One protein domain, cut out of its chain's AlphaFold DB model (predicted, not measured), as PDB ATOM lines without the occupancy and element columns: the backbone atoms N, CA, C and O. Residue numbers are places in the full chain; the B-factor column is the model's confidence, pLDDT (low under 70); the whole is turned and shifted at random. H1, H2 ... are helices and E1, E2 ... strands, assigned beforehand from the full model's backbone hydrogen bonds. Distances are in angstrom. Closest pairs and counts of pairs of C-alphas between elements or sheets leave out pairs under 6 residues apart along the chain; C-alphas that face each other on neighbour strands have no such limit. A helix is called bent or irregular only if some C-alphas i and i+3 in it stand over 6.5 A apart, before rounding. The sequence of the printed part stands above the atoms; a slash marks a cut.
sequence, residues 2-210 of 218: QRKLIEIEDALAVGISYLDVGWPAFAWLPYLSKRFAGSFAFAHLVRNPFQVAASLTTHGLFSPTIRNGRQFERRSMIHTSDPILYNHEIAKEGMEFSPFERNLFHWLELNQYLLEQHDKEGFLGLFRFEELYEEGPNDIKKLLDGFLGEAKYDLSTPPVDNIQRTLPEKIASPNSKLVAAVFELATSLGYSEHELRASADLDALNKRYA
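AT A GLANCE: This is residues 2 to 210 of the 218 residues of an uncharacterized protein of Ruegeria sp. ANG-S4 (UniProt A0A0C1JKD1). A short ribbon of two strands, E1 and E2, has H7 packed on one side and residues 107 to 115 of H6 on the other, mostly at E1. H6 joins H3, H8 and H9 in a helical cluster that reaches past the end of the ribbon where the strands finish, while H1 and H2 lie off the end where they begin. The 209 printed residues hold ten named helices and two strands, in the order H1 H2 E1 H3 H4 H5 H6 E2 H7 H8 H9 H10; the sheet E1 E2 is parallel and the class is mostly helix. The whole is compact, with a radius of gyration of the C-alphas of 18.2 A and spans of 52 by 39 by 32 A.

HOW THE PARTS SIT: Begin at H1, residues 2 to 13, and H2, residues 25 to 39, which are near each other. Next come E1, residues 42 to 46, and, much later, its parallel neighbour E2, residues 123 to 128, at 17 degrees; look for N 44 and O 125, 3.0 A apart, and N 124 and O 42, 2.8 A. Between them run H3, residues 49 to 58, H4, residues 67 to 76, H5, residues 88 to 91, and H6, residues 99 to 115, making a strand-helix-strand unit, two parallel neighbour strands with helices between. H3 and H6 touch at Ala 53 and Asn 103, C-alphas 4.8 A apart, at a steep tilt of 48 degrees, opposite ways. H4 touches no helix. H7, residues 140 to 148, comes closest to E2 at Gly 146 and Leu 124, C-alphas 6.4 A apart. H8, residues 176 to 188, touches H6, with C-alphas 182 and 108 5.8 A apart, at a shallow tilt of 33 degrees, only just short of steep; H5 is close to H8 but not clearly touching, with C-alphas 90 and 178 6.3 A apart. H9, residues 193 to 199, touches residues 183 to 187 of H8, the closest C-alphas being 187 and 193, 6.8 A apart. H10, residues 202 to 208, is close to H3 but not clearly touching, with C-alphas 205 and 54 7.0 A apart. Each O i to N i+4 pair is within hydrogen-bond range in H1, H3, H6, H7, H8, H9 and H10, against 7 of 11 in H2 and 4 of 6 in H4; H5 is too short for one.

IN THESE COORDINATES: Find C-alpha 2 at (193.688, 166.518, 81.439), from which H1 runs 16.4 A. H2 covers 16.5 A and is irregular, with C-alphas 35 and 38 9.5 A apart. H6, the longest helix, runs 24.3 A from C-alpha 99 at (219.207, 146.427, 88.547), and H8 runs 18.6 A. H10 ends at C-alpha 208, (232.939, 154.657, 82.240).

THE WHOLE: The two C-alphas farthest apart, those of Val 14 and Ser 173, are 53.3 A from each other. The printed part has no cut. The links H1 to H2, H4 to H5, E2 to H7 and H7 to H8 are long; the last, residues 149 to 175, holds no named element. The model's pLDDT is under 70 at residues 22 to 24, 158 and 160 to 162.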
ATOM      1  N   GLN A   2     194.691 165.823  82.271       83.88
ATOM      2  CA  GLN A   2     193.688 166.518  81.439       83.88
ATOM      3  C   GLN A   2     194.004 168.001  81.220       83.88
ATOM      4  O   GLN A   2     194.014 168.455  80.088       83.88
ATOM      5  N   ARG A   3     194.383 168.720  82.283       89.19
ATOM      6  CA  ARG A   3     194.821 170.117  82.180       89.19
ATOM      7  C   ARG A   3     195.982 170.329  81.198       89.19
ATOM      8  O   ARG A   3     195.957 171.284  80.445       89.19
ATOM      9  N   LYS A   4     196.961 169.421  81.175       87.12
ATOM     10  CA  LYS A   4     198.101 169.508  80.254       87.12
ATOM     11  C   LYS A   4     197.674 169.269  78.804       87.12
ATOM     12  O   LYS A   4     198.205 169.906  77.912       87.12
ATOM     13  N   LEU A   5     196.708 168.375  78.576       88.75
ATOM     14  CA  LEU A   5     196.136 168.163  77.243       88.75
ATOM     15  C   LEU A   5     195.369 169.399  76.765       88.75
ATOM     16  O   LEU A   5     195.542 169.780  75.618       88.75
ATOM     17  N   ILE A   6     194.613 170.054  77.652       90.62
ATOM     18  CA  ILE A   6     193.941 171.328  77.349       90.62
ATOM     19  C   ILE A   6     194.974 172.409  77.008       90.62
ATOM     20  O   ILE A   6     194.833 173.081  76.004       90.62
ATOM     21  N   GLU A   7     196.060 172.525  77.779       90.31
ATOM     22  CA  GLU A   7     197.143 173.477  77.480       90.31
ATOM     23  C   GLU A   7     197.786 173.227  76.103       90.31
ATOM     24  O   GLU A   7     198.158 174.177  75.417       90.31
ATOM     25  N   ILE A   8     197.918 171.960  75.690       89.88
ATOM     26  CA  ILE A   8     198.396 171.606  74.346       89.88
ATOM     27  C   ILE A   8     197.361 172.025  73.296       89.88
ATOM     28  O   ILE A   8     197.724 172.641  72.303       89.88
ATOM     29  N   GLU A   9     196.079 171.735  73.516       90.88
ATOM     30  CA  GLU A   9     194.992 172.114  72.604       90.88
ATOM     31  C   GLU A   9     194.880 173.631  72.431       90.88
ATOM     32  O   GLU A   9     194.772 174.104  71.302       90.88
ATOM     33  N   ASP A  10     194.984 174.392  73.520       92.44
ATOM     34  CA  ASP A  10     194.959 175.854  73.504       92.44
ATOM     35  C   ASP A  10     196.142 176.423  72.704       92.44
ATOM     36  O   ASP A  10     195.965 177.357  71.922       92.44
ATOM     37  N   ALA A  11     197.343 175.846  72.852       89.88
ATOM     38  CA  ALA A  11     198.519 176.240  72.075       89.88
ATOM     39  C   ALA A  11     198.342 175.938  70.578       89.88
ATOM     40  O   ALA A  11     198.567 176.809  69.734       89.88
ATOM     41  N   LEU A  12     197.870 174.732  70.246       88.81
ATOM     42  CA  LEU A  12     197.612 174.329  68.862       88.81
ATOM     43  C   LEU A  12     196.534 175.210  68.208       88.81
ATOM     44  O   LEU A  12     196.680 175.594  67.048       88.81
ATOM     45  N   ALA A  13     195.489 175.597  68.950       91.12
ATOM     46  CA  ALA A  13     194.400 176.441  68.453       91.12
ATOM     47  C   ALA A  13     194.854 177.849  68.027       91.12
ATOM     48  O   ALA A  13     194.213 178.469  67.178       91.12
ATOM     49  N   VAL A  14     195.964 178.349  68.580       93.12
ATOM     50  CA  VAL A  14     196.569 179.636  68.197       93.12
ATOM     51  C   VAL A  14     197.783 179.479  67.272       93.12
ATOM     52  O   VAL A  14     198.523 180.437  67.060       93.12
ATOM     53  N   GLY A  15     197.989 178.285  66.704       86.81
ATOM     54  CA  GLY A  15     199.060 178.001  65.745       86.81
ATOM     55  C   GLY A  15     200.446 177.821  66.369       86.81
ATOM     56  O   GLY A  15     201.446 177.973  65.671       86.81
ATOM     57  N   ILE A  16     200.529 177.522  67.669       87.25
ATOM     58  CA  ILE A  16     201.795 177.257  68.359       87.25
ATOM     59  C   ILE A  16     202.049 175.748  68.388       87.25
ATOM     60  O   ILE A  16     201.283 174.992  68.986       87.25
ATOM     61  N   SER A  17     203.162 175.313  67.793       85.38
ATOM     62  CA  SER A  17     203.628 173.926  67.889       85.38
ATOM     63  C   SER A  17     204.041 173.577  69.321       85.38
ATOM     64  O   SER A  17     204.735 174.346  69.990       85.38
ATOM     65  N   TYR A  18     203.654 172.387  69.782       85.81
ATOM     66  CA  TYR A  18     204.066 171.838  71.070       85.81
ATOM     67  C   TYR A  18     204.982 170.633  70.856       85.81
ATOM     68  O   TYR A  18     204.576 169.646  70.248       85.81
ATOM     69  N   LEU A  19     206.200 170.703  71.396       86.00
ATOM     70  CA  LEU A  19     207.146 169.594  71.405       86.00
ATOM     71  C   LEU A  19     207.322 169.088  72.838       86.00
ATOM     72  O   LEU A  19     207.782 169.828  73.710       86.00
ATOM     73  N   ASP A  20     206.972 167.824  73.074       83.75
ATOM     74  CA  ASP A  20     207.268 167.133  74.330       83.75
ATOM     75  C   ASP A  20     208.548 166.317  74.165       83.75
ATOM     76  O   ASP A  20     208.603 165.393  73.352       83.75
ATOM     77  N   VAL A  21     209.575 166.642  74.948       73.56
ATOM     78  CA  VAL A  21     210.805 165.848  75.027       73.56
ATOM     79  C   VAL A  21     210.919 165.270  76.429       73.56
ATOM     80  O   VAL A  21     211.075 165.992  77.412       73.56
ATOM     81  N   GLY A  22     210.807 163.950  76.548       67.12
ATOM     82  CA  GLY A  22     210.938 163.302  77.844       67.12
ATOM     83  C   GLY A  22     210.347 161.905  77.923       67.12
ATOM     84  O   GLY A  22     209.581 161.448  77.079       67.12
ATOM     85  N   TRP A  23     210.719 161.228  78.999       64.94
ATOM     86  CA  TRP A  23     210.258 159.892  79.347       64.94
ATOM     87  C   TRP A  23     209.178 160.041  80.421       64.94
ATOM     88  O   TRP A  23     209.508 160.420  81.550       64.94
ATOM     89  N   PRO A  24     207.882 159.936  80.064       59.66
ATOM     90  CA  PRO A  24     207.181 158.643  80.067       59.66
ATOM     91  C   PRO A  24     205.999 158.556  79.066       59.66
ATOM     92  O   PRO A  24     205.054 157.797  79.275       59.66
ATOM     93  N   ALA A  25     205.993 159.355  77.994       70.88
ATOM     94  CA  ALA A  25     204.824 159.472  77.111       70.88
ATOM     95  C   ALA A  25     204.602 158.263  76.176       70.88
ATOM     96  O   ALA A  25     203.569 158.194  75.510       70.88
ATOM     97  N   PHE A  26     205.521 157.288  76.134       85.75
ATOM     98  CA  PHE A  26     205.445 156.157  75.198       85.75
ATOM     99  C   PHE A  26     204.135 155.362  75.332       85.75
ATOM    100  O   PHE A  26     203.498 155.042  74.329       85.75
ATOM    101  N   ALA A  27     203.666 155.119  76.561       86.19
ATOM    102  CA  ALA A  27     202.428 154.376  76.809       86.19
ATOM    103  C   ALA A  27     201.170 155.127  76.328       86.19
ATOM    104  O   ALA A  27     200.089 154.556  76.220       86.19
ATOM    105  N   TRP A  28     201.298 156.424  76.051       88.56
ATOM    106  CA  TRP A  28     200.202 157.281  75.619       88.56
ATOM    107  C   TRP A  28     200.232 157.547  74.129       88.56
ATOM    108  O   TRP A  28     199.290 158.146  73.622       88.56
ATOM    109  N   LEU A  29     201.267 157.098  73.423       90.62
ATOM    110  CA  LEU A  29     201.404 157.297  71.989       90.62
ATOM    111  C   LEU A  29     200.121 156.900  71.228       90.62
ATOM    112  O   LEU A  29     199.628 157.746  70.485       90.62
ATOM    113  N   PRO A  30     199.477 155.734  71.463       90.75
ATOM    114  CA  PRO A  30     198.228 155.390  70.778       90.75
ATOM    115  C   PRO A  30     197.093 156.375  71.073       90.75
ATOM    116  O   PRO A  30     196.298 156.710  70.197       90.75
ATOM    117  N   TYR A  31     197.018 156.861  72.314       91.19
ATOM    118  CA  TYR A  31     196.021 157.843  72.722       91.19
ATOM    119  C   TYR A  31     196.273 159.215  72.085       91.19
ATOM    120  O   TYR A  31     195.336 159.823  71.575       91.19
ATOM    121  N   LEU A  32     197.519 159.693  72.100       91.12
ATOM    122  CA  LEU A  32     197.917 160.982  71.533       91.12
ATOM    123  C   LEU A  32     197.767 160.983  70.012       91.12
ATOM    124  O   LEU A  32     197.151 161.900  69.481       91.12
ATOM    125  N   SER A  33     198.213 159.918  69.340       91.25
ATOM    126  CA  SER A  33     198.010 159.705  67.904       91.25
ATOM    127  C   SER A  33     196.524 159.759  67.543       91.25
ATOM    128  O   SER A  33     196.141 160.459  66.616       91.25
ATOM    129  N   LYS A  34     195.644 159.136  68.339       91.56
ATOM    130  CA  LYS A  34     194.194 159.224  68.111       91.56
ATOM    131  C   LYS A  34     193.604 160.608  68.423       91.56
ATOM    132  O   LYS A  34     192.699 161.043  67.720       91.56
ATOM    133  N   ARG A  35     194.044 161.265  69.502       91.38
ATOM    134  CA  ARG A  35     193.484 162.551  69.963       91.38
ATOM    135  C   ARG A  35     193.882 163.709  69.053       91.38
ATOM    136  O   ARG A  35     193.046 164.560  68.776       91.38
ATOM    137  N   PHE A  36     195.140 163.738  68.628       89.62
ATOM    138  CA  PHE A  36     195.734 164.841  67.874       89.62
ATOM    139  C   PHE A  36     195.915 164.524  66.377       89.62
ATOM    140  O   PHE A  36     196.189 165.444  65.610       89.62
ATOM    141  N   ALA A  37     195.696 163.270  65.956       87.38
ATOM    142  CA  ALA A  37     195.616 162.813  64.561       87.38
ATOM    143  C   ALA A  37     196.682 163.456  63.652       87.38
ATOM    144  O   ALA A  37     197.843 163.503  64.040       87.38
ATOM    145  N   GLY A  38     196.310 163.988  62.483       86.44
ATOM    146  CA  GLY A  38     197.231 164.610  61.520       86.44
ATOM    147  C   GLY A  38     198.011 165.841  62.018       86.44
ATOM    148  O   GLY A  38     198.751 166.443  61.247       86.44
ATOM    149  N   SER A  39     197.852 166.247  63.281       88.88
ATOM    150  CA  SER A  39     198.677 167.263  63.954       88.88
ATOM    151  C   SER A  39     199.643 166.669  64.988       88.88
ATOM    152  O   SER A  39     200.369 167.406  65.650       88.88
ATOM    153  N   PHE A  40     199.650 165.345  65.149       91.75
ATOM    154  CA  PHE A  40     200.595 164.613  65.979       91.75
ATOM    155  C   PHE A  40     201.712 164.042  65.117       91.75
ATOM    156  O   PHE A  40     201.461 163.332  64.147       91.75
ATOM    157  N   ALA A  41     202.947 164.295  65.530       93.31
ATOM    158  CA  ALA A  41     204.118 163.635  64.990       93.31
ATOM    159  C   ALA A  41     204.908 162.993  66.130       93.31
ATOM    160  O   ALA A  41     204.895 163.481  67.264       93.31
ATOM    161  N   PHE A  42     205.604 161.901  65.838       94.06
ATOM    162  CA  PHE A  42     206.492 161.239  66.785       94.06
ATOM    163  C   PHE A  42     207.674 160.602  66.062       94.06
ATOM    164  O   PHE A  42     207.590 160.222  64.898       94.06
ATOM    165  N   ALA A  43     208.781 160.448  66.778       94.31
ATOM    166  CA  ALA A  43     209.977 159.777  66.297       94.31
ATOM    167  C   ALA A  43     210.399 158.717  67.314       94.31
ATOM    168  O   ALA A  43     210.240 158.905  68.523       94.31
ATOM    169  N   HIS A  44     210.955 157.608  66.831       94.69
ATOM    170  CA  HIS A  44     211.567 156.611  67.698       94.69
ATOM    171  C   HIS A  44     213.038 156.989  67.876       94.69
ATOM    172  O   HIS A  44     213.853 156.726  67.000       94.69
ATOM    173  N   LEU A  45     213.375 157.639  68.991       94.38
ATOM    174  CA  LEU A  45     214.765 157.902  69.355       94.38
ATOM    175  C   LEU A  45     215.299 156.739  70.193       94.38
ATOM    176  O   LEU A  45     214.890 156.563  71.342       94.38
ATOM    177  N   VAL A  46     216.225 155.973  69.625       95.44
ATOM    178  CA  VAL A  46     216.895 154.859  70.298       95.44
ATOM    179  C   VAL A  46     218.332 155.236  70.646       95.44
ATOM    180  O   VAL A  46     218.957 156.067  69.995       95.44
ATOM    181  N   ARG A  47     218.870 154.626  71.699       95.69
ATOM    182  CA  ARG A  47     220.279 154.719  72.088       95.69
ATOM    183  C   ARG A  47     220.796 153.325  72.428       95.69
ATOM    184  O   ARG A  47     219.997 152.473  72.827       95.69
ATOM    185  N   ASN A  48     222.110 153.111  72.329       97.50
ATOM    186  CA  ASN A  48     222.734 151.824  72.604       97.50
ATOM    187  C   ASN A  48     222.249 151.214  73.944       97.50
ATOM    188  O   ASN A  48     222.383 151.860  74.993       97.50
ATOM    189  N   PRO A  49     221.732 149.969  73.938       98.25
ATOM    190  CA  PRO A  49     221.034 149.379  75.082       98.25
ATOM    191  C   PRO A  49     221.888 149.285  76.346       98.25
ATOM    192  O   PRO A  49     221.423 149.597  77.441       98.25
ATOM    193  N   PHE A  50     223.159 148.905  76.205       98.00
ATOM    194  CA  PHE A  50     224.063 148.711  77.339       98.00
ATOM    195  C   PHE A  50     224.440 150.039  77.996       98.00
ATOM    196  O   PHE A  50     224.489 150.140  79.224       98.00
ATOM    197  N   GLN A  51     224.644 151.083  77.188       95.56
ATOM    198  CA  GLN A  51     224.894 152.429  77.699       95.56
ATOM    199  C   GLN A  51     223.662 152.994  78.410       95.56
ATOM    200  O   GLN A  51     223.793 153.585  79.482       95.56
ATOM    201  N   VAL A  52     222.464 152.785  77.849       95.62
ATOM    202  CA  VAL A  52     221.207 153.199  78.486       95.62
ATOM    203  C   VAL A  52     221.025 152.477  79.817       95.62
ATOM    204  O   VAL A  52     220.853 153.139  80.837       95.62
ATOM    205  N   ALA A  53     221.131 151.147  79.844       97.12
ATOM    206  CA  ALA A  53     220.943 150.369  81.063       97.12
ATOM    207  C   ALA A  53     221.940 150.757  82.169       97.12
ATOM    208  O   ALA A  53     221.546 150.948  83.324       97.12
ATOM    209  N   ALA A  54     223.214 150.960  81.819       95.44
ATOM    210  CA  ALA A  54     224.227 151.426  82.762       95.44
ATOM    211  C   ALA A  54     223.903 152.833  83.285       95.44
ATOM    212  O   ALA A  54     223.934 153.058  84.494       95.44
ATOM    213  N   SER A  55     223.515 153.755  82.398       93.00
ATOM    214  CA  SER A  55     223.108 155.112  82.773       93.00
ATOM    215  C   SER A  55     221.909 155.101  83.720       93.00
ATOM    216  O   SER A  55     221.957 155.719  84.771       93.00
ATOM    217  N   LEU A  56     220.843 154.361  83.418       93.44
ATOM    218  CA  LEU A  56     219.670 154.271  84.296       93.44
ATOM    219  C   LEU A  56     220.019 153.680  85.672       93.44
ATOM    220  O   LEU A  56     219.487 154.111  86.701       93.44
ATOM    221  N   THR A  57     220.978 152.755  85.709       94.25
ATOM    222  CA  THR A  57     221.484 152.169  86.955       94.25
ATOM    223  C   THR A  57     222.189 153.211  87.832       94.25
ATOM    224  O   THR A  57     222.000 153.197  89.048       94.25
ATOM    225  N   THR A  58     222.913 154.189  87.265       91.94
ATOM    226  CA  THR A  58     223.514 155.286  88.062       91.94
ATOM    227  C   THR A  58     222.467 156.210  88.697       91.94
ATOM    228  O   THR A  58     222.702 156.818  89.744       91.94
ATOM    229  N   HIS A  59     221.264 156.282  88.120       89.94
ATOM    230  CA  HIS A  59     220.117 156.980  88.709       89.94
ATOM    231  C   HIS A  59     219.377 156.138  89.761       89.94
ATOM    232  O   HIS A  59     218.458 156.637  90.419       89.94
ATOM    233  N   GLY A  60     219.806 154.891  89.970       91.00
ATOM    234  CA  GLY A  60     219.243 153.966  90.944       91.00
ATOM    235  C   GLY A  60     217.911 153.358  90.526       91.00
ATOM    236  O   GLY A  60     217.146 152.942  91.397       91.00
ATOM    237  N   LEU A  61     217.599 153.325  89.227       92.12
ATOM    238  CA  LEU A  61     216.408 152.623  88.752       92.12
ATOM    239  C   LEU A  61     216.561 151.123  89.012       92.12
ATOM    240  O   LEU A  61     217.636 150.564  88.798       92.12
ATOM    241  N   PHE A  62     215.498 150.511  89.540       92.81
ATOM    242  CA  PHE A  62     215.459 149.147  90.083       92.81
ATOM    243  C   PHE A  62     216.414 148.849  91.251       92.81
ATOM    244  O   PHE A  62     216.426 147.728  91.757       92.81
ATOM    245  N   SER A  63     217.177 149.833  91.735       89.44
ATOM    246  CA  SER A  63     218.037 149.644  92.900       89.44
ATOM    247  C   SER A  63     217.220 149.759  94.195       89.44
ATOM    248  O   SER A  63     216.582 150.791  94.433       89.44
ATOM    249  N   PRO A  64     217.244 148.747  95.085       81.88
ATOM    250  CA  PRO A  64     216.482 148.793  96.332       81.88
ATOM    251  C   PRO A  64     217.017 149.846  97.316       81.88
ATOM    252  O   PRO A  64     216.289 150.273  98.214       81.88
ATOM    253  N   THR A  65     218.268 150.286  97.150       81.12
ATOM    254  CA  THR A  65     218.960 151.199  98.070       81.12
ATOM    255  C   THR A  65     218.757 152.680  97.729       81.12
ATOM    256  O   THR A  65     219.024 153.538  98.571       81.12
ATOM    257  N   ILE A  66     218.229 153.017  96.542       80.38
ATOM    258  CA  ILE A  66     218.081 154.406  96.073       80.38
ATOM    259  C   ILE A  66     216.600 154.795  95.983       80.38
ATOM    260  O   ILE A  66     215.898 154.523  95.008       80.38
ATOM    261  N   ARG A  67     216.115 155.526  96.996       77.69
ATOM    262  CA  ARG A  67     214.696 155.919  97.118       77.69
ATOM    263  C   ARG A  67     214.167 156.730  95.928       77.69
ATOM    264  O   ARG A  67     213.037 156.497  95.504       77.69
ATOM    265  N   ASN A  68     214.950 157.677  95.403       75.06
ATOM    266  CA  ASN A  68     214.503 158.542  94.302       75.06
ATOM    267  C   ASN A  68     214.328 157.756  92.996       75.06
ATOM    268  O   ASN A  68     213.341 157.968  92.292       75.06
ATOM    269  N   GLY A  69     215.230 156.810  92.713       79.38
ATOM    270  CA  GLY A  69     215.124 155.928  91.552       79.38
ATOM    271  C   GLY A  69     213.842 155.098  91.589       79.38
ATOM    272  O   GLY A  69     213.120 155.042  90.602       79.38
ATOM    273  N   ARG A  70     213.467 154.584  92.768       80.38
ATOM    274  CA  ARG A  70     212.235 153.801  92.983       80.38
ATOM    275  C   ARG A  70     210.937 154.543  92.645       80.38
ATOM    276  O   ARG A  70     209.956 153.929  92.240       80.38
ATOM    277  N   GLN A  71     210.868 155.861  92.848       83.06
ATOM    278  CA  GLN A  71     209.645 156.606  92.514       83.06
ATOM    279  C   GLN A  71     209.449 156.711  91.002       83.06
ATOM    280  O   GLN A  71     208.321 156.600  90.521       83.06
ATOM    281  N   PHE A  72     210.535 156.965  90.278       84.69
ATOM    282  CA  PHE A  72     210.522 157.029  88.824       84.69
ATOM    283  C   PHE A  72     210.293 155.643  88.225       84.69
ATOM    284  O   PHE A  72     209.445 155.476  87.353       84.69
ATOM    285  N   GLU A  73     210.964 154.639  88.788       90.69
ATOM    286  CA  GLU A  73     210.866 153.252  88.359       90.69
ATOM    287  C   GLU A  73     209.424 152.726  88.381       90.69
ATOM    288  O   GLU A  73     208.919 152.246  87.370       90.69
ATOM    289  N   ARG A  74     208.697 152.945  89.479       87.50
ATOM    290  CA  ARG A  74     207.278 152.568  89.598       87.50
ATOM    291  C   ARG A  74     206.329 153.238  88.607       87.50
ATOM    292  O   ARG A  74     205.207 152.769  88.458       87.50
ATOM    293  N   ARG A  75     206.697 154.392  88.048       86.25
ATOM    294  CA  ARG A  75     205.792 155.217  87.229       86.25
ATOM    295  C   ARG A  75     206.036 155.076  85.736       86.25
ATOM    296  O   ARG A  75     205.113 155.337  84.971       86.25
ATOM    297  N   SER A  76     207.260 154.734  85.354       87.38
ATOM    298  CA  SER A  76     207.726 154.910  83.978       87.38
ATOM    299  C   SER A  76     208.444 153.689  83.408       87.38
ATOM    300  O   SER A  76     208.705 153.674  82.210       87.38
ATOM    301  N   MET A  77     208.773 152.691  84.232       93.25
ATOM    302  CA  MET A  77     209.496 151.500  83.782       93.25
ATOM    303  C   MET A  77     208.537 150.353  83.509       93.25
ATOM    304  O   MET A  77     207.513 150.225  84.171       93.25
ATOM    305  N   ILE A  78     208.940 149.506  82.570       95.25
ATOM    306  CA  ILE A  78     208.316 148.217  82.280       95.25
ATOM    307  C   ILE A  78     209.002 147.174  83.156       95.25
ATOM    308  O   ILE A  78     210.234 147.111  83.208       95.25
ATOM    309  N   HIS A  79     208.205 146.382  83.861       96.31
ATOM    310  CA  HIS A  79     208.658 145.359  84.794       96.31
ATOM    311  C   HIS A  79     208.460 143.973  84.200       96.31
ATOM    312  O   HIS A  79     207.524 143.721  83.453       96.31
ATOM    313  N   THR A  80     209.285 143.022  84.622       96.94
ATOM    314  CA  THR A  80     209.143 141.605  84.248       96.94
ATOM    315  C   THR A  80     207.854 140.971  84.782       96.94
ATOM    316  O   THR A  80     207.440 139.916  84.313       96.94
ATOM    317  N   SER A  81     207.201 141.611  85.756       95.75
ATOM    318  CA  SER A  81     205.898 141.212  86.291       95.75
ATOM    319  C   SER A  81     204.709 141.880  85.599       95.75
ATOM    320  O   SER A  81     203.574 141.638  86.015       95.75
ATOM    321  N   ASP A  82     204.936 142.765  84.625       95.50
ATOM    322  CA  ASP A  82     203.832 143.429  83.938       95.50
ATOM    323  C   ASP A  82     203.005 142.403  83.141       95.50
ATOM    324  O   ASP A  82     203.545 141.433  82.605       95.50
ATOM    325  N   PRO A  83     201.672 142.570  83.078       93.69
ATOM    326  CA  PRO A  83     200.783 141.552  82.520       93.69
ATOM    327  C   PRO A  83     200.874 141.427  80.994       93.69
ATOM    328  O   PRO A  83     200.478 140.402  80.445       93.69
ATOM    329  N   ILE A  84     201.348 142.473  80.314       93.38
ATOM    330  CA  ILE A  84     201.457 142.540  78.856       93.38
ATOM    331  C   ILE A  84     202.923 142.818  78.538       93.38
ATOM    332  O   ILE A  84     203.400 143.926  78.766       93.38
ATOM    333  N   LEU A  85     203.616 141.791  78.056       96.25
ATOM    334  CA  LEU A  85     205.032 141.811  77.693       96.25
ATOM    335  C   LEU A  85     205.197 141.090  76.359       96.25
ATOM    336  O   LEU A  85     204.416 140.200  76.038       96.25
ATOM    337  N   TYR A  86     206.228 141.428  75.601       97.19
ATOM    338  CA  TYR A  86     206.591 140.673  74.407       97.19
ATOM    339  C   TYR A  86     207.481 139.474  74.774       97.19
ATOM    340  O   TYR A  86     207.232 138.342  74.360       97.19
ATOM    341  N   ASN A  87     208.489 139.679  75.630       97.50
ATOM    342  CA  ASN A  87     209.500 138.669  75.959       97.50
ATOM    343  C   ASN A  87     209.158 137.878  77.233       97.50
ATOM    344  O   ASN A  87     209.944 137.810  78.184       97.50
ATOM    345  N   HIS A  88     207.989 137.230  77.248       97.00
ATOM    346  CA  HIS A  88     207.491 136.477  78.408       97.00
ATOM    347  C   HIS A  88     208.461 135.402  78.926       97.00
ATOM    348  O   HIS A  88     208.592 135.224  80.136       97.00
ATOM    349  N   GLU A  89     209.156 134.684  78.039       96.81
ATOM    350  CA  GLU A  89     210.092 133.628  78.449       96.81
ATOM    351  C   GLU A  89     211.308 134.181  79.200       96.81
ATOM    352  O   GLU A  89     211.762 133.570  80.164       96.81
ATOM    353  N   ILE A  90     211.797 135.361  78.809       97.44
ATOM    354  CA  ILE A  90     212.902 136.049  79.491       97.44
ATOM    355  C   ILE A  90     212.416 136.607  80.831       97.44
ATOM    356  O   ILE A  90     213.112 136.501  81.841       97.44
ATOM    357  N   ALA A  91     211.191 137.138  80.867       97.50
ATOM    358  CA  ALA A  91     210.587 137.705  82.068       97.50
ATOM    359  C   ALA A  91     210.454 136.696  83.228       97.50
ATOM    360  O   ALA A  91     210.534 137.099  84.389       97.50
ATOM    361  N   LYS A  92     210.332 135.388  82.942       96.38
ATOM    362  CA  LYS A  92     210.302 134.316  83.962       96.38
ATOM    363  C   LYS A  92     211.549 134.291  84.847       96.38
ATOM    364  O   LYS A  92     211.455 133.938  86.019       96.38
ATOM    365  N   GLU A  93     212.700 134.679  84.304       94.31
ATOM    366  CA  GLU A  93     213.976 134.756  85.031       94.31
ATOM    367  C   GLU A  93     214.164 136.131  85.707       94.31
ATOM    368  O   GLU A  93     215.111 136.358  86.455       94.31
ATOM    369  N   GLY A  94     213.214 137.049  85.500       91.44
ATOM    370  CA  GLY A  94     213.312 138.460  85.848       91.44
ATOM    371  C   GLY A  94     213.384 138.789  87.337       91.44
ATOM    372  O   GLY A  94     213.790 139.894  87.697       91.44
ATOM    373  N   MET A  95     213.003 137.857  88.213       91.12
ATOM    374  CA  MET A  95     213.168 138.031  89.660       91.12
ATOM    375  C   MET A  95     214.645 138.038  90.068       91.12
ATOM    376  O   MET A  95     215.007 138.799  90.964       91.12
ATOM    377  N   GLU A  96     215.482 137.282  89.353       94.62
ATOM    378  CA  GLU A  96     216.922 137.152  89.602       94.62
ATOM    379  C   GLU A  96     217.750 138.252  88.922       94.62
ATOM    380  O   GLU A  96     218.937 138.400  89.202       94.62
ATOM    381  N   PHE A  97     217.136 139.051  88.043       97.00
ATOM    382  CA  PHE A  97     217.830 140.134  87.354       97.00
ATOM    383  C   PHE A  97     218.335 141.189  88.338       97.00
ATOM    384  O   PHE A  97     217.570 141.751  89.137       97.00
ATOM    385  N   SER A  98     219.616 141.523  88.194       96.38
ATOM    386  CA  SER A  98     220.231 142.708  88.787       96.38
ATOM    387  C   SER A  98     219.537 143.996  88.311       96.38
ATOM    388  O   SER A  98     218.867 144.005  87.272       96.38
ATOM    389  N   PRO A  99     219.705 145.132  89.011       95.69
ATOM    390  CA  PRO A  99     219.207 146.427  88.547       95.69
ATOM    391  C   PRO A  99     219.626 146.772  87.111       95.69
ATOM    392  O   PRO A  99     218.812 147.285  86.343       95.69
ATOM    393  N   PHE A 100     220.857 146.436  86.715       97.12
ATOM    394  CA  PHE A 100     221.323 146.611  85.339       97.12
ATOM    395  C   PHE A 100     220.513 145.771  84.343       97.12
ATOM    396  O   PHE A 100     220.015 146.307  83.355       97.12
ATOM    397  N   GLU A 101     220.323 144.480  84.617       98.12
ATOM    398  CA  GLU A 101     219.536 143.586  83.759       98.12
ATOM    399  C   GLU A 101     218.066 143.999  83.685       98.12
ATOM    400  O   GLU A 101     217.470 143.939  82.616       98.12
ATOM    401  N   ARG A 102     217.479 144.501  84.776       97.75
ATOM    402  CA  ARG A 102     216.111 145.044  84.759       97.75
ATOM    403  C   ARG A 102     216.003 146.292  83.886       97.75
ATOM    404  O   ARG A 102     215.041 146.426  83.137       97.75
ATOM    405  N   ASN A 103     217.000 147.180  83.923       97.62
ATOM    406  CA  ASN A 103     217.057 148.323  83.007       97.62
ATOM    407  C   ASN A 103     217.242 147.880  81.544       97.62
ATOM    408  O   ASN A 103     216.670 148.493  80.645       97.62
ATOM    409  N   LEU A 104     217.998 146.808  81.304       98.31
ATOM    410  CA  LEU A 104     218.192 146.239  79.973       98.31
ATOM    411  C   LEU A 104     216.913 145.561  79.445       98.31
ATOM    412  O   LEU A 104     216.539 145.769  78.295       98.31
ATOM    413  N   PHE A 105     216.203 144.823  80.300       98.50
ATOM    414  CA  PHE A 105     214.888 144.252  80.001       98.50
ATOM    415  C   PHE A 105     213.857 145.347  79.717       98.50
ATOM    416  O   PHE A 105     213.104 145.259  78.754       98.50
ATOM    417  N   HIS A 106     213.861 146.421  80.507       97.56
ATOM    418  CA  HIS A 106     213.008 147.566  80.233       97.56
ATOM    419  C   HIS A 106     213.300 148.185  78.857       97.56
ATOM    420  O   HIS A 106     212.363 148.472  78.115       97.56
ATOM    421  N   TRP A 107     214.578 148.367  78.501       97.88
ATOM    422  CA  TRP A 107     214.956 148.842  77.167       97.88
ATOM    423  C   TRP A 107     214.429 147.901  76.076       97.88
ATOM    424  O   TRP A 107     213.863 148.384  75.098       97.88
ATOM    425  N   LEU A 108     214.563 146.584  76.258       98.56
ATOM    426  CA  LEU A 108     214.082 145.571  75.313       98.56
ATOM    427  C   LEU A 108     212.575 145.718  75.058       98.56
ATOM    428  O   LEU A 108     212.158 145.912  73.921       98.56
ATOM    429  N   GLU A 109     211.766 145.696  76.115       98.12
ATOM    430  CA  GLU A 109     210.304 145.789  76.004       98.12
ATOM    431  C   GLU A 109     209.837 147.138  75.454       98.12
ATOM    432  O   GLU A 109     208.941 147.197  74.612       98.12
ATOM    433  N   LEU A 110     210.460 148.238  75.889       96.38
ATOM    434  CA  LEU A 110     210.092 149.576  75.433       96.38
ATOM    435  C   LEU A 110     210.325 149.738  73.930       96.38
ATOM    436  O   LEU A 110     209.458 150.248  73.220       96.38
ATOM    437  N   ASN A 111     211.498 149.331  73.447       97.56
ATOM    438  CA  ASN A 111     211.849 149.509  72.043       97.56
ATOM    439  C   ASN A 111     211.094 148.518  71.145       97.56
ATOM    440  O   ASN A 111     210.756 148.882  70.021       97.56
ATOM    441  N   GLN A 112     210.758 147.325  71.649       97.69
ATOM    442  CA  GLN A 112     209.860 146.391  70.969       97.69
ATOM    443  C   GLN A 112     208.463 147.002  70.803       97.69
ATOM    444  O   GLN A 112     207.940 147.062  69.692       97.69
ATOM    445  N   TYR A 113     207.896 147.551  71.880       95.56
ATOM    446  CA  TYR A 113     206.614 148.251  71.824       95.56
ATOM    447  C   TYR A 113     206.640 149.428  70.837       95.56
ATOM    448  O   TYR A 113     205.695 149.603  70.068       95.56
ATOM    449  N   LEU A 114     207.707 150.237  70.836       94.94
ATOM    450  CA  LEU A 114     207.830 151.380  69.926       94.94
ATOM    451  C   LEU A 114     207.973 150.959  68.463       94.94
ATOM    452  O   LEU A 114     207.431 151.648  67.601       94.94
ATOM    453  N   LEU A 115     208.648 149.841  68.181       95.31
ATOM    454  CA  LEU A 115     208.755 149.272  66.837       95.31
ATOM    455  C   LEU A 115     207.370 148.938  66.259       95.31
ATOM    456  O   LEU A 115     207.083 149.261  65.109       95.31
ATOM    457  N   GLU A 116     206.470 148.399  67.083       94.56
ATOM    458  CA  GLU A 116     205.077 148.120  66.705       94.56
ATOM    459  C   GLU A 116     204.245 149.383  66.432       94.56
ATOM    460  O   GLU A 116     203.131 149.285  65.926       94.56
ATOM    461  N   GLN A 117     204.754 150.575  66.765       94.56
ATOM    462  CA  GLN A 117     204.066 151.836  66.478       94.56
ATOM    463  C   GLN A 117     204.517 152.479  65.158       94.56
ATOM    464  O   GLN A 117     203.961 153.510  64.791       94.56
ATOM    465  N   HIS A 118     205.514 151.930  64.451       95.19
ATOM    466  CA  HIS A 118     206.106 152.566  63.256       95.19
ATOM    467  C   HIS A 118     205.144 152.684  62.068       95.19
ATOM    468  O   HIS A 118     205.396 153.462  61.154       95.19
ATOM    469  N   ASP A 119     204.038 151.945  62.075       94.56
ATOM    470  CA  ASP A 119     203.001 151.998  61.041       94.56
ATOM    471  C   ASP A 119     201.981 153.134  61.243       94.56
ATOM    472  O   ASP A 119     201.106 153.342  60.399       94.56
ATOM    473  N   LYS A 120     202.068 153.875  62.354       93.12
ATOM    474  CA  LYS A 120     201.102 154.925  62.683       93.12
ATOM    475  C   LYS A 120     201.348 156.211  61.911       93.12
ATOM    476  O   LYS A 120     202.480 156.633  61.681       93.12
ATOM    477  N   GLU A 121     200.246 156.890  61.603       92.62
ATOM    478  CA  GLU A 121     200.275 158.253  61.081       92.62
ATOM    479  C   GLU A 121     201.062 159.176  62.028       92.62
ATOM    480  O   GLU A 121     200.938 159.087  63.254       92.62
ATOM    481  N   GLY A 122     201.891 160.042  61.442       92.25
ATOM    482  CA  GLY A 122     202.767 160.950  62.181       92.25
ATOM    483  C   GLY A 122     204.136 160.368  62.546       92.25
ATOM    484  O   GLY A 122     204.933 161.076  63.162       92.25
ATOM    485  N   PHE A 123     204.447 159.118  62.181       94.94
ATOM    486  CA  PHE A 123     205.785 158.570  62.401       94.94
ATOM    487  C   PHE A 123     206.825 159.251  61.500       94.94
ATOM    488  O   PHE A 123     206.802 159.115  60.278       94.94
ATOM    489  N   LEU A 124     207.765 159.967  62.115       94.25
ATOM    490  CA  LEU A 124     208.842 160.690  61.434       94.25
ATOM    491  C   LEU A 124     210.050 159.805  61.104       94.25
ATOM    492  O   LEU A 124     210.887 160.182  60.284       94.25
ATOM    493  N   GLY A 125     210.157 158.645  61.754       94.44
ATOM    494  CA  GLY A 125     211.252 157.701  61.563       94.44
ATOM    495  C   GLY A 125     211.957 157.284  62.853       94.44
ATOM    496  O   GLY A 125     211.656 157.742  63.961       94.44
ATOM    497  N   LEU A 126     212.906 156.367  62.670       95.25
ATOM    498  CA  LEU A 126     213.829 155.873  63.685       95.25
ATOM    499  C   LEU A 126     215.129 156.680  63.621       95.25
ATOM    500  O   LEU A 126     215.718 156.824  62.552       95.25
ATOM    501  N   PHE A 127     215.584 157.159  64.773       95.31
ATOM    502  CA  PHE A 127     216.807 157.938  64.919       95.31
ATOM    503  C   PHE A 127     217.675 157.299  66.000       95.31
ATOM    504  O   PHE A 127     217.184 157.026  67.099       95.31
ATOM    505  N   ARG A 128     218.962 157.071  65.715       94.62
ATOM    506  CA  ARG A 128     219.926 156.613  66.721       94.62
ATOM    507  C   ARG A 128     220.597 157.822  67.353       94.62
ATOM    508  O   ARG A 128     221.115 158.687  66.654       94.62
ATOM    509  N   PHE A 129     220.610 157.876  68.679       93.12
ATOM    510  CA  PHE A 129     221.196 158.980  69.435       93.12
ATOM    511  C   PHE A 129     222.658 159.236  69.049       93.12
ATOM    512  O   PHE A 129     223.078 160.386  68.971       93.12
ATOM    513  N   GLU A 130     223.418 158.168  68.804       91.12
ATOM    514  CA  GLU A 130     224.825 158.243  68.421       91.12
ATOM    515  C   GLU A 130     225.048 158.942  67.066       91.12
ATOM    516  O   GLU A 130     226.097 159.547  66.883       91.12
ATOM    517  N   GLU A 131     224.059 158.932  66.167       92.06
ATOM    518  CA  GLU A 131     224.142 159.539  64.829       92.06
ATOM    519  C   GLU A 131     223.616 160.979  64.784       92.06
ATOM    520  O   GLU A 131     223.865 161.696  63.820       92.06
ATOM    521  N   LEU A 132     222.872 161.429  65.806       90.19
ATOM    522  CA  LEU A 132     222.164 162.716  65.762       90.19
ATOM    523  C   LEU A 132     223.093 163.917  65.539       90.19
ATOM    524  O   LEU A 132     222.658 164.943  65.024       90.19
ATOM    525  N   TYR A 133     224.350 163.815  65.953       84.69
ATOM    526  CA  TYR A 133     225.326 164.900  65.855       84.69
ATOM    527  C   TYR A 133     226.361 164.670  64.746       84.69
ATOM    528  O   TYR A 133     227.320 165.434  64.643       84.69
ATOM    529  N   GLU A 134     226.176 163.631  63.933       84.75
ATOM    530  CA  GLU A 134     226.987 163.348  62.753       84.75
ATOM    531  C   GLU A 134     226.275 163.884  61.503       84.75
ATOM    532  O   GLU A 134     225.046 163.852  61.412       84.75
ATOM    533  N   GLU A 135     227.028 164.396  60.523       78.06
ATOM    534  CA  GLU A 135     226.439 164.790  59.241       78.06
ATOM    535  C   GLU A 135     225.905 163.542  58.528       78.06
ATOM    536  O   GLU A 135     226.663 162.633  58.182       78.06
ATOM    537  N   GLY A 136     224.594 163.483  58.298       81.38
ATOM    538  CA  GLY A 136     223.997 162.285  57.731       81.38
ATOM    539  C   GLY A 136     222.487 162.357  57.539       81.38
ATOM    540  O   GLY A 136     221.834 163.335  57.899       81.38
ATOM    541  N   PRO A 137     221.896 161.295  56.969       75.06
ATOM    542  CA  PRO A 137     220.480 161.264  56.634       75.06
ATOM    543  C   PRO A 137     219.552 161.225  57.853       75.06
ATOM    544  O   PRO A 137     218.351 161.313  57.640       75.06
ATOM    545  N   ASN A 138     220.062 161.066  59.079       83.81
ATOM    546  CA  ASN A 138     219.294 161.010  60.331       83.81
ATOM    547  C   ASN A 138     219.870 161.958  61.397       83.81
ATOM    548  O   ASN A 138     219.817 161.659  62.589       83.81
ATOM    549  N   ASP A 139     220.428 163.088  60.967       87.88
ATOM    550  CA  ASP A 139     220.951 164.091  61.887       87.88
ATOM    551  C   ASP A 139     219.840 164.767  62.720       87.88
ATOM    552  O   ASP A 139     218.629 164.644  62.480       87.88
ATOM    553  N   ILE A 140     220.266 165.513  63.736       90.00
ATOM    554  CA  ILE A 140     219.383 166.262  64.626       90.00
ATOM    555  C   ILE A 140     218.557 167.311  63.877       90.00
ATOM    556  O   ILE A 140     217.435 167.599  64.291       90.00
ATOM    557  N   LYS A 141     219.060 167.865  62.767       89.94
ATOM    558  CA  LYS A 141     218.322 168.857  61.986       89.94
ATOM    559  C   LYS A 141     217.092 168.216  61.354       89.94
ATOM    560  O   LYS A 141     216.003 168.751  61.517       89.94
ATOM    561  N   LYS A 142     217.226 167.049  60.719       90.00
ATOM    562  CA  LYS A 142     216.090 166.314  60.147       90.00
ATOM    563  C   LYS A 142     215.056 165.939  61.205       90.00
ATOM    564  O   LYS A 142     213.859 166.055  60.951       90.00
ATOM    565  N   LEU A 143     215.509 165.501  62.383       91.69
ATOM    566  CA  LEU A 143     214.613 165.204  63.502       91.69
ATOM    567  C   LEU A 143     213.798 166.444  63.898       91.69
ATOM    568  O   LEU A 143     212.577 166.370  64.013       91.69
ATOM    569  N   LEU A 144     214.469 167.581  64.098       90.75
ATOM    570  CA  LEU A 144     213.831 168.824  64.531       90.75
ATOM    571  C   LEU A 144     212.931 169.430  63.449       90.75
ATOM    572  O   LEU A 144     211.815 169.839  63.770       90.75
ATOM    573  N   ASP A 145     213.369 169.426  62.189       91.19
ATOM    574  CA  ASP A 145     212.579 169.895  61.048       91.19
ATOM    575  C   ASP A 145     211.281 169.079  60.921       91.19
ATOM    576  O   ASP A 145     210.220 169.635  60.646       91.19
ATOM    577  N   GLY A 146     211.337 167.767  61.181       90.44
ATOM    578  CA  GLY A 146     210.158 166.900  61.171       90.44
ATOM    579  C   GLY A 146     209.107 167.265  62.228       90.44
ATOM    580  O   GLY A 146     207.916 167.067  61.996       90.44
ATOM    581  N   PHE A 147     209.520 167.823  63.369       89.19
ATOM    582  CA  PHE A 147     208.605 168.244  64.438       89.19
ATOM    583  C   PHE A 147     208.150 169.700  64.330       89.19
ATOM    584  O   PHE A 147     207.016 170.021  64.683       89.19
ATOM    585  N   LEU A 148     209.050 170.594  63.926       86.31
ATOM    586  CA  LEU A 148     208.873 172.042  64.055       86.31
ATOM    587  C   LEU A 148     208.772 172.758  62.703       86.31
ATOM    588  O   LEU A 148     208.496 173.957  62.678       86.31
ATOM    589  N   GLY A 149     208.980 172.040  61.598       86.12
ATOM    590  CA  GLY A 149     209.239 172.635  60.294       86.12
ATOM    591  C   GLY A 149     210.649 173.221  60.204       86.12
ATOM    592  O   GLY A 149     211.393 173.257  61.185       86.12
ATOM    593  N   GLU A 150     211.008 173.699  59.013       86.56
ATOM    594  CA  GLU A 150     212.333 174.266  58.756       86.56
ATOM    595  C   GLU A 150     212.598 175.498  59.630       86.56
ATOM    596  O   GLU A 150     211.928 176.529  59.514       86.56
ATOM    597  N   ALA A 151     213.620 175.412  60.483       83.06
ATOM    598  CA  ALA A 151     214.036 176.521  61.332       83.06
ATOM    599  C   ALA A 151     215.563 176.661  61.415       83.06
ATOM    600  O   ALA A 151     216.340 175.792  61.017       83.06
ATOM    601  N   LYS A 152     216.014 177.808  61.939       84.50
ATOM    602  CA  LYS A 152     217.418 178.011  62.309       84.50
ATOM    603  C   LYS A 152     217.623 177.513  63.735       84.50
ATOM    604  O   LYS A 152     217.105 178.121  64.669       84.50
ATOM    605  N   TYR A 153     218.396 176.445  63.889       82.62
ATOM    606  CA  TYR A 153     218.758 175.893  65.191       82.62
ATOM    607  C   TYR A 153     220.160 176.343  65.592       82.62
ATOM    608  O   TYR A 153     221.084 176.317  64.778       82.62
ATOM    609  N   ASP A 154     220.325 176.726  66.854       83.62
ATOM    610  CA  ASP A 154     221.648 176.869  67.446       83.62
ATOM    611  C   ASP A 154     222.085 175.519  68.025       83.62
ATOM    612  O   ASP A 154     221.635 175.103  69.091       83.62
ATOM    613  N   LEU A 155     222.949 174.832  67.283       82.50
ATOM    614  CA  LEU A 155     223.554 173.555  67.669       82.50
ATOM    615  C   LEU A 155     225.026 173.725  68.077       82.50
ATOM    616  O   LEU A 155     225.759 172.746  68.180       82.50
ATOM    617  N   SER A 156     225.479 174.968  68.283       80.69
ATOM    618  CA  SER A 156     226.878 175.268  68.612       80.69
ATOM    619  C   SER A 156     227.262 174.842  70.030       80.69
ATOM    620  O   SER A 156     228.438 174.612  70.317       80.69
ATOM    621  N   THR A 157     226.275 174.719  70.921       75.69
ATOM    622  CA  THR A 157     226.496 174.241  72.283       75.69
ATOM    623  C   THR A 157     226.485 172.713  72.289       75.69
ATOM    624  O   THR A 157     225.460 172.119  71.946       75.69
ATOM    625  N   PRO A 158     227.581 172.050  72.705       68.25
ATOM    626  CA  PRO A 158     227.592 170.600  72.802       68.25
ATOM    627  C   PRO A 158     226.548 170.135  73.828       68.25
ATOM    628  O   PRO A 158     226.345 170.814  74.840       68.25
ATOM    629  N   PRO A 159     225.900 168.978  73.618       70.25
ATOM    630  CA  PRO A 159     224.985 168.426  74.606       70.25
ATOM    631  C   PRO A 159     225.753 168.145  75.902       70.25
ATOM    632  O   PRO A 159     226.616 167.268  75.955       70.25
ATOM    633  N   VAL A 160     225.456 168.900  76.959       60.56
ATOM    634  CA  VAL A 160     226.071 168.684  78.270       60.56
ATOM    635  C   VAL A 160     225.150 167.807  79.105       60.56
ATOM    636  O   VAL A 160     224.060 168.225  79.497       60.56
ATOM    637  N   ASP A 161     225.609 166.597  79.424       67.19
ATOM    638  CA  ASP A 161     225.014 165.825  80.510       67.19
ATOM    639  C   ASP A 161     225.386 166.476  81.849       67.19
ATOM    640  O   ASP A 161     226.488 166.298  82.383       67.19
ATOM    641  N   ASN A 162     224.454 167.279  82.358       68.00
ATOM    642  CA  ASN A 162     224.584 168.009  83.614       68.00
ATOM    643  C   ASN A 162     224.321 167.133  84.847       68.00
ATOM    644  O   ASN A 162     224.541 167.587  85.971       68.00
ATOM    645  N   ILE A 163     223.829 165.899  84.675       73.31
ATOM    646  CA  ILE A 163     223.447 165.025  85.787       73.31
ATOM    647  C   ILE A 163     224.277 163.755  85.724       73.31
ATOM    648  O   ILE A 163     223.848 162.709  85.253       73.31
ATOM    649  N   GLN A 164     225.469 163.836  86.300       75.94
ATOM    650  CA  GLN A 164     226.377 162.702  86.339       75.94
ATOM    651  C   GLN A 164     226.322 162.017  87.696       75.94
ATOM    652  O   GLN A 164     226.520 162.635  88.745       75.94
ATOM    653  N   ARG A 165     226.060 160.714  87.666       84.62
ATOM    654  CA  ARG A 165     226.075 159.839  88.835       84.62
ATOM    655  C   ARG A 165     226.965 158.646  88.554       84.62
ATOM    656  O   ARG A 165     227.126 158.236  87.407       84.62
ATOM    657  N   THR A 166     227.536 158.095  89.611       88.62
ATOM    658  CA  THR A 166     228.314 156.864  89.531       88.62
ATOM    659  C   THR A 166     227.405 155.656  89.691       88.62
ATOM    660  O   THR A 166     226.317 155.753  90.265       88.62
ATOM    661  N   LEU A 167     227.856 154.502  89.207       86.06
ATOM    662  CA  LEU A 167     227.180 153.242  89.488       86.06
ATOM    663  C   LEU A 167     227.133 152.993  91.005       86.06
ATOM    664  O   LEU A 167     228.152 153.159  91.679       86.06
ATOM    665  N   PRO A 168     225.974 152.588  91.553       85.19
ATOM    666  CA  PRO A 168     225.873 152.197  92.955       85.19
ATOM    667  C   PRO A 168     226.543 150.846  93.237       85.19
ATOM    668  O   PRO A 168     226.920 150.578  94.374       85.19
ATOM    669  N   GLU A 169     226.694 150.004  92.213       86.75
ATOM    670  CA  GLU A 169     227.280 148.667  92.292       86.75
ATOM    671  C   GLU A 169     227.939 148.276  90.963       86.75
ATOM    672  O   GLU A 169     227.582 148.800  89.904       86.75
ATOM    673  N   LYS A 170     228.917 147.361  91.013       92.50
ATOM    674  CA  LYS A 170     229.583 146.858  89.806       92.50
ATOM    675  C   LYS A 170     228.578 146.060  88.971       92.50
ATOM    676  O   LYS A 170     227.943 145.144  89.484       92.50
ATOM    677  N   ILE A 171     228.497 146.356  87.676       94.31
ATOM    678  CA  ILE A 171     227.721 145.564  86.721       94.31
ATOM    679  C   ILE A 171     228.371 144.179  86.605       94.31
ATOM    680  O   ILE A 171     229.553 144.074  86.257       94.31
ATOM    681  N   ALA A 172     227.599 143.140  86.919       93.44
ATOM    682  CA  ALA A 172     227.977 141.736  86.779       93.44
ATOM    683  C   ALA A 172     227.634 141.197  85.379       93.44
ATOM    684  O   ALA A 172     227.048 141.900  84.559       93.44
ATOM    685  N   SER A 173     228.015 139.945  85.099       96.12
ATOM    686  CA  SER A 173     227.666 139.283  83.837       96.12
ATOM    687  C   SER A 173     226.149 139.122  83.713       96.12
ATOM    688  O   SER A 173     225.572 138.424  84.546       96.12
ATOM    689  N   PRO A 174     225.505 139.751  82.713       96.31
ATOM    690  CA  PRO A 174     224.062 139.661  82.540       96.31
ATOM    691  C   PRO A 174     223.645 138.290  81.998       96.31
ATOM    692  O   PRO A 174     224.427 137.579  81.359       96.31
ATOM    693  N   ASN A 175     222.378 137.954  82.203       97.56
ATOM    694  CA  ASN A 175     221.728 136.773  81.665       97.56
ATOM    695  C   ASN A 175     221.900 136.684  80.138       97.56
ATOM    696  O   ASN A 175     221.575 137.613  79.395       97.56
ATOM    697  N   SER A 176     222.384 135.539  79.653       97.44
ATOM    698  CA  SER A 176     222.725 135.362  78.239       97.44
ATOM    699  C   SER A 176     221.513 135.395  77.306       97.44
ATOM    700  O   SER A 176     221.639 135.888  76.185       97.44
ATOM    701  N   LYS A 177     220.336 134.931  77.751       97.81
ATOM    702  CA  LYS A 177     219.099 134.993  76.953       97.81
ATOM    703  C   LYS A 177     218.622 136.431  76.792       97.81
ATOM    704  O   LYS A 177     218.250 136.827  75.691       97.81
ATOM    705  N   LEU A 178     218.687 137.216  77.869       98.44
ATOM    706  CA  LEU A 178     218.379 138.645  77.826       98.44
ATOM    707  C   LEU A 178     219.316 139.382  76.862       98.44
ATOM    708  O   LEU A 178     218.849 140.133  76.012       98.44
ATOM    709  N   VAL A 179     220.626 139.133  76.950       98.31
ATOM    710  CA  VAL A 179     221.605 139.732  76.029       98.31
ATOM    711  C   VAL A 179     221.312 139.359  74.579       98.31
ATOM    712  O   VAL A 179     221.346 140.237  73.722       98.31
ATOM    713  N   ALA A 180     221.002 138.092  74.295       98.38
ATOM    714  CA  ALA A 180     220.696 137.643  72.940       98.38
ATOM    715  C   ALA A 180     219.474 138.371  72.353       98.38
ATOM    716  O   ALA A 180     219.563 138.900  71.248       98.38
ATOM    717  N   ALA A 181     218.378 138.481  73.112       98.50
ATOM    718  CA  ALA A 181     217.181 139.197  72.665       98.50
ATOM    719  C   ALA A 181     217.426 140.704  72.478       98.50
ATOM    720  O   ALA A 181     216.949 141.309  71.521       98.50
ATOM    721  N   VAL A 182     218.224 141.316  73.358       98.69
ATOM    722  CA  VAL A 182     218.634 142.722  73.222       98.69
ATOM    723  C   VAL A 182     219.467 142.933  71.962       98.69
ATOM    724  O   VAL A 182     219.268 143.924  71.266       98.69
ATOM    725  N   PHE A 183     220.383 142.015  71.652       98.62
ATOM    726  CA  PHE A 183     221.182 142.064  70.430       98.62
ATOM    727  C   PHE A 183     220.311 141.948  69.179       98.62
ATOM    728  O   PHE A 183     220.493 142.725  68.243       98.62
ATOM    729  N   GLU A 184     219.365 141.010  69.174       98.50
ATOM    730  CA  GLU A 184     218.427 140.811  68.070       98.50
ATOM    731  C   GLU A 184     217.619 142.087  67.798       98.50
ATOM    732  O   GLU A 184     217.674 142.633  66.691       98.50
ATOM    733  N   LEU A 185     216.962 142.631  68.828       98.56
ATOM    734  CA  LEU A 185     216.173 143.852  68.686       98.56
ATOM    735  C   LEU A 185     217.050 145.047  68.296       98.56
ATOM    736  O   LEU A 185     216.718 145.774  67.364       98.56
ATOM    737  N   ALA A 186     218.199 145.248  68.944       98.50
ATOM    738  CA  ALA A 186     219.091 146.357  68.612       98.50
ATOM    739  C   ALA A 186     219.603 146.284  67.165       98.50
ATOM    740  O   ALA A 186     219.723 147.319  66.509       98.50
ATOM    741  N   THR A 187     219.835 145.077  66.646       98.12
ATOM    742  CA  THR A 187     220.208 144.878  65.241       98.12
ATOM    743  C   THR A 187     219.076 145.289  64.302       98.12
ATOM    744  O   THR A 187     219.320 146.003  63.331       98.12
ATOM    745  N   SER A 188     217.820 144.941  64.615       97.31
ATOM    746  CA  SER A 188     216.668 145.430  63.834       97.31
ATOM    747  C   SER A 188     216.477 146.951  63.900       97.31
ATOM    748  O   SER A 188     215.899 147.538  62.990       97.31
ATOM    749  N   LEU A 189     217.013 147.600  64.940       97.00
ATOM    750  CA  LEU A 189     217.017 149.056  65.114       97.00
ATOM    751  C   LEU A 189     218.256 149.728  64.490       97.00
ATOM    752  O   LEU A 189     218.495 150.914  64.715       97.00
ATOM    753  N   GLY A 190     219.046 148.988  63.706       96.25
ATOM    754  CA  GLY A 190     220.151 149.531  62.916       96.25
ATOM    755  C   GLY A 190     221.503 149.583  63.626       96.25
ATOM    756  O   GLY A 190     222.434 150.177  63.089       96.25
ATOM    757  N   TYR A 191     221.655 148.970  64.804       97.44
ATOM    758  CA  TYR A 191     222.982 148.772  65.392       97.44
ATOM    759  C   TYR A 191     223.695 147.582  64.749       97.44
ATOM    760  O   TYR A 191     223.109 146.526  64.527       97.44
ATOM    761  N   SER A 192     224.993 147.720  64.497       97.62
ATOM    762  CA  SER A 192     225.829 146.592  64.100       97.62
ATOM    763  C   SER A 192     226.182 145.716  65.302       97.62
ATOM    764  O   SER A 192     226.361 146.187  66.430       97.62
ATOM    765  N   GLU A 193     226.381 144.423  65.052       96.19
ATOM    766  CA  GLU A 193     226.831 143.490  66.085       96.19
ATOM    767  C   GLU A 193     228.173 143.922  66.703       96.19
ATOM    768  O   GLU A 193     228.376 143.798  67.910       96.19
ATOM    769  N   HIS A 194     229.075 144.487  65.896       97.19
ATOM    770  CA  HIS A 194     230.360 145.002  66.366       97.19
ATOM    771  C   HIS A 194     230.189 146.136  67.394       97.19
ATOM    772  O   HIS A 194     230.786 146.078  68.471       97.19
ATOM    773  N   GLU A 195     229.346 147.136  67.109       95.06
ATOM    774  CA  GLU A 195     229.046 148.235  68.046       95.06
ATOM    775  C   GLU A 195     228.423 147.725  69.352       95.06
ATOM    776  O   GLU A 195     228.751 148.209  70.443       95.06
ATOM    777  N   LEU A 196     227.528 146.737  69.252       97.00
ATOM    778  CA  LEU A 196     226.859 146.136  70.403       97.00
ATOM    779  C   LEU A 196     227.840 145.357  71.274       97.00
ATOM    780  O   LEU A 196     227.858 145.565  72.485       97.00
ATOM    781  N   ARG A 197     228.710 144.532  70.680       96.50
ATOM    782  CA  ARG A 197     229.758 143.801  71.411       96.50
ATOM    783  C   ARG A 197     230.727 144.747  72.107       96.50
ATOM    784  O   ARG A 197     231.026 144.534  73.277       96.50
ATOM    785  N   ALA A 198     231.162 145.805  71.425       95.62
ATOM    786  CA  ALA A 198     232.031 146.815  72.022       95.62
ATOM    787  C   ALA A 198     231.356 147.530  73.207       95.62
ATOM    788  O   ALA A 198     231.997 147.810  74.217       95.62
ATOM    789  N   SER A 199     230.051 147.799  73.111       95.06
ATOM    790  CA  SER A 199     229.294 148.463  74.182       95.06
ATOM    791  C   SER A 199     228.877 147.529  75.320       95.06
ATOM    792  O   SER A 199     228.575 148.013  76.408       95.06
ATOM    793  N   ALA A 200     228.867 146.215  75.088       95.56
ATOM    794  CA  ALA A 200     228.579 145.189  76.088       95.56
ATOM    795  C   ALA A 200     229.804 144.813  76.946       95.56
ATOM    796  O   ALA A 200     229.674 143.991  77.855       95.56
ATOM    797  N   ASP A 201     230.980 145.401  76.692       96.62
ATOM    798  CA  ASP A 201     232.162 145.239  77.544       96.62
ATOM    799  C   ASP A 201     231.885 145.798  78.950       96.62
ATOM    800  O   ASP A 201     231.822 147.010  79.189       96.62
ATOM    801  N   LEU A 202     231.716 144.882  79.902       95.12
ATOM    802  CA  LEU A 202     231.342 145.199  81.274       95.12
ATOM    803  C   LEU A 202     232.437 145.967  82.013       95.12
ATOM    804  O   LEU A 202     232.118 146.804  82.857       95.12
ATOM    805  N   ASP A 203     233.712 145.712  81.727       94.94
ATOM    806  CA  ASP A 203     234.803 146.438  82.373       94.94
ATOM    807  C   ASP A 203     234.879 147.867  81.826       94.94
ATOM    808  O   ASP A 203     235.036 148.817  82.603       94.94
ATOM    809  N   ALA A 204     234.659 148.049  80.521       94.06
ATOM    810  CA  ALA A 204     234.539 149.371  79.917       94.06
ATOM    811  C   ALA A 204     233.337 150.157  80.473       94.06
ATOM    812  O   ALA A 204     233.487 151.336  80.812       94.06
ATOM    813  N   LEU A 205     232.166 149.524  80.626       94.00
ATOM    814  CA  LEU A 205     230.982 150.142  81.237       94.00
ATOM    815  C   LEU A 205     231.240 150.526  82.695       94.00
ATOM    816  O   LEU A 205     231.046 151.682  83.072       94.00
ATOM    817  N   ASN A 206     231.728 149.589  83.510       94.19
ATOM    818  CA  ASN A 206     232.040 149.855  84.911       94.19
ATOM    819  C   ASN A 206     233.040 151.006  85.044       94.19
ATOM    820  O   ASN A 206     232.805 151.924  85.824       94.19
ATOM    821  N   LYS A 207     234.107 151.026  84.234       92.56
ATOM    822  CA  LYS A 207     235.082 152.124  84.218       92.56
ATOM    823  C   LYS A 207     234.446 153.454  83.810       92.56
ATOM    824  O   LYS A 207     234.696 154.470  84.453       92.56
ATOM    825  N   ARG A 208     233.613 153.457  82.764       89.88
ATOM    826  CA  ARG A 208     232.939 154.657  82.240       89.88
ATOM    827  C   ARG A 208     232.024 155.316  83.271       89.88
ATOM    828  O   ARG A 208     231.935 156.542  83.278       89.88
ATOM    829  N   TYR A 209     231.355 154.523  84.105       88.50
ATOM    830  CA  TYR A 209     230.387 155.003  85.096       88.50
ATOM    831  C   TYR A 209     230.890 154.907  86.553       88.50
ATOM    832  O   TYR A 209     230.112 155.106  87.486       88.50
ATOM    833  N   ALA A 210     232.181 154.640  86.782       85.00
ATOM    834  CA  ALA A 210     232.782 154.608  88.124       85.00
ATOM    835  C   ALA A 210     233.098 156.002  88.694       85.00
ATOM    836  O   ALA A 210     233.269 156.148  89.902       85.00
TER     837      ALA A 210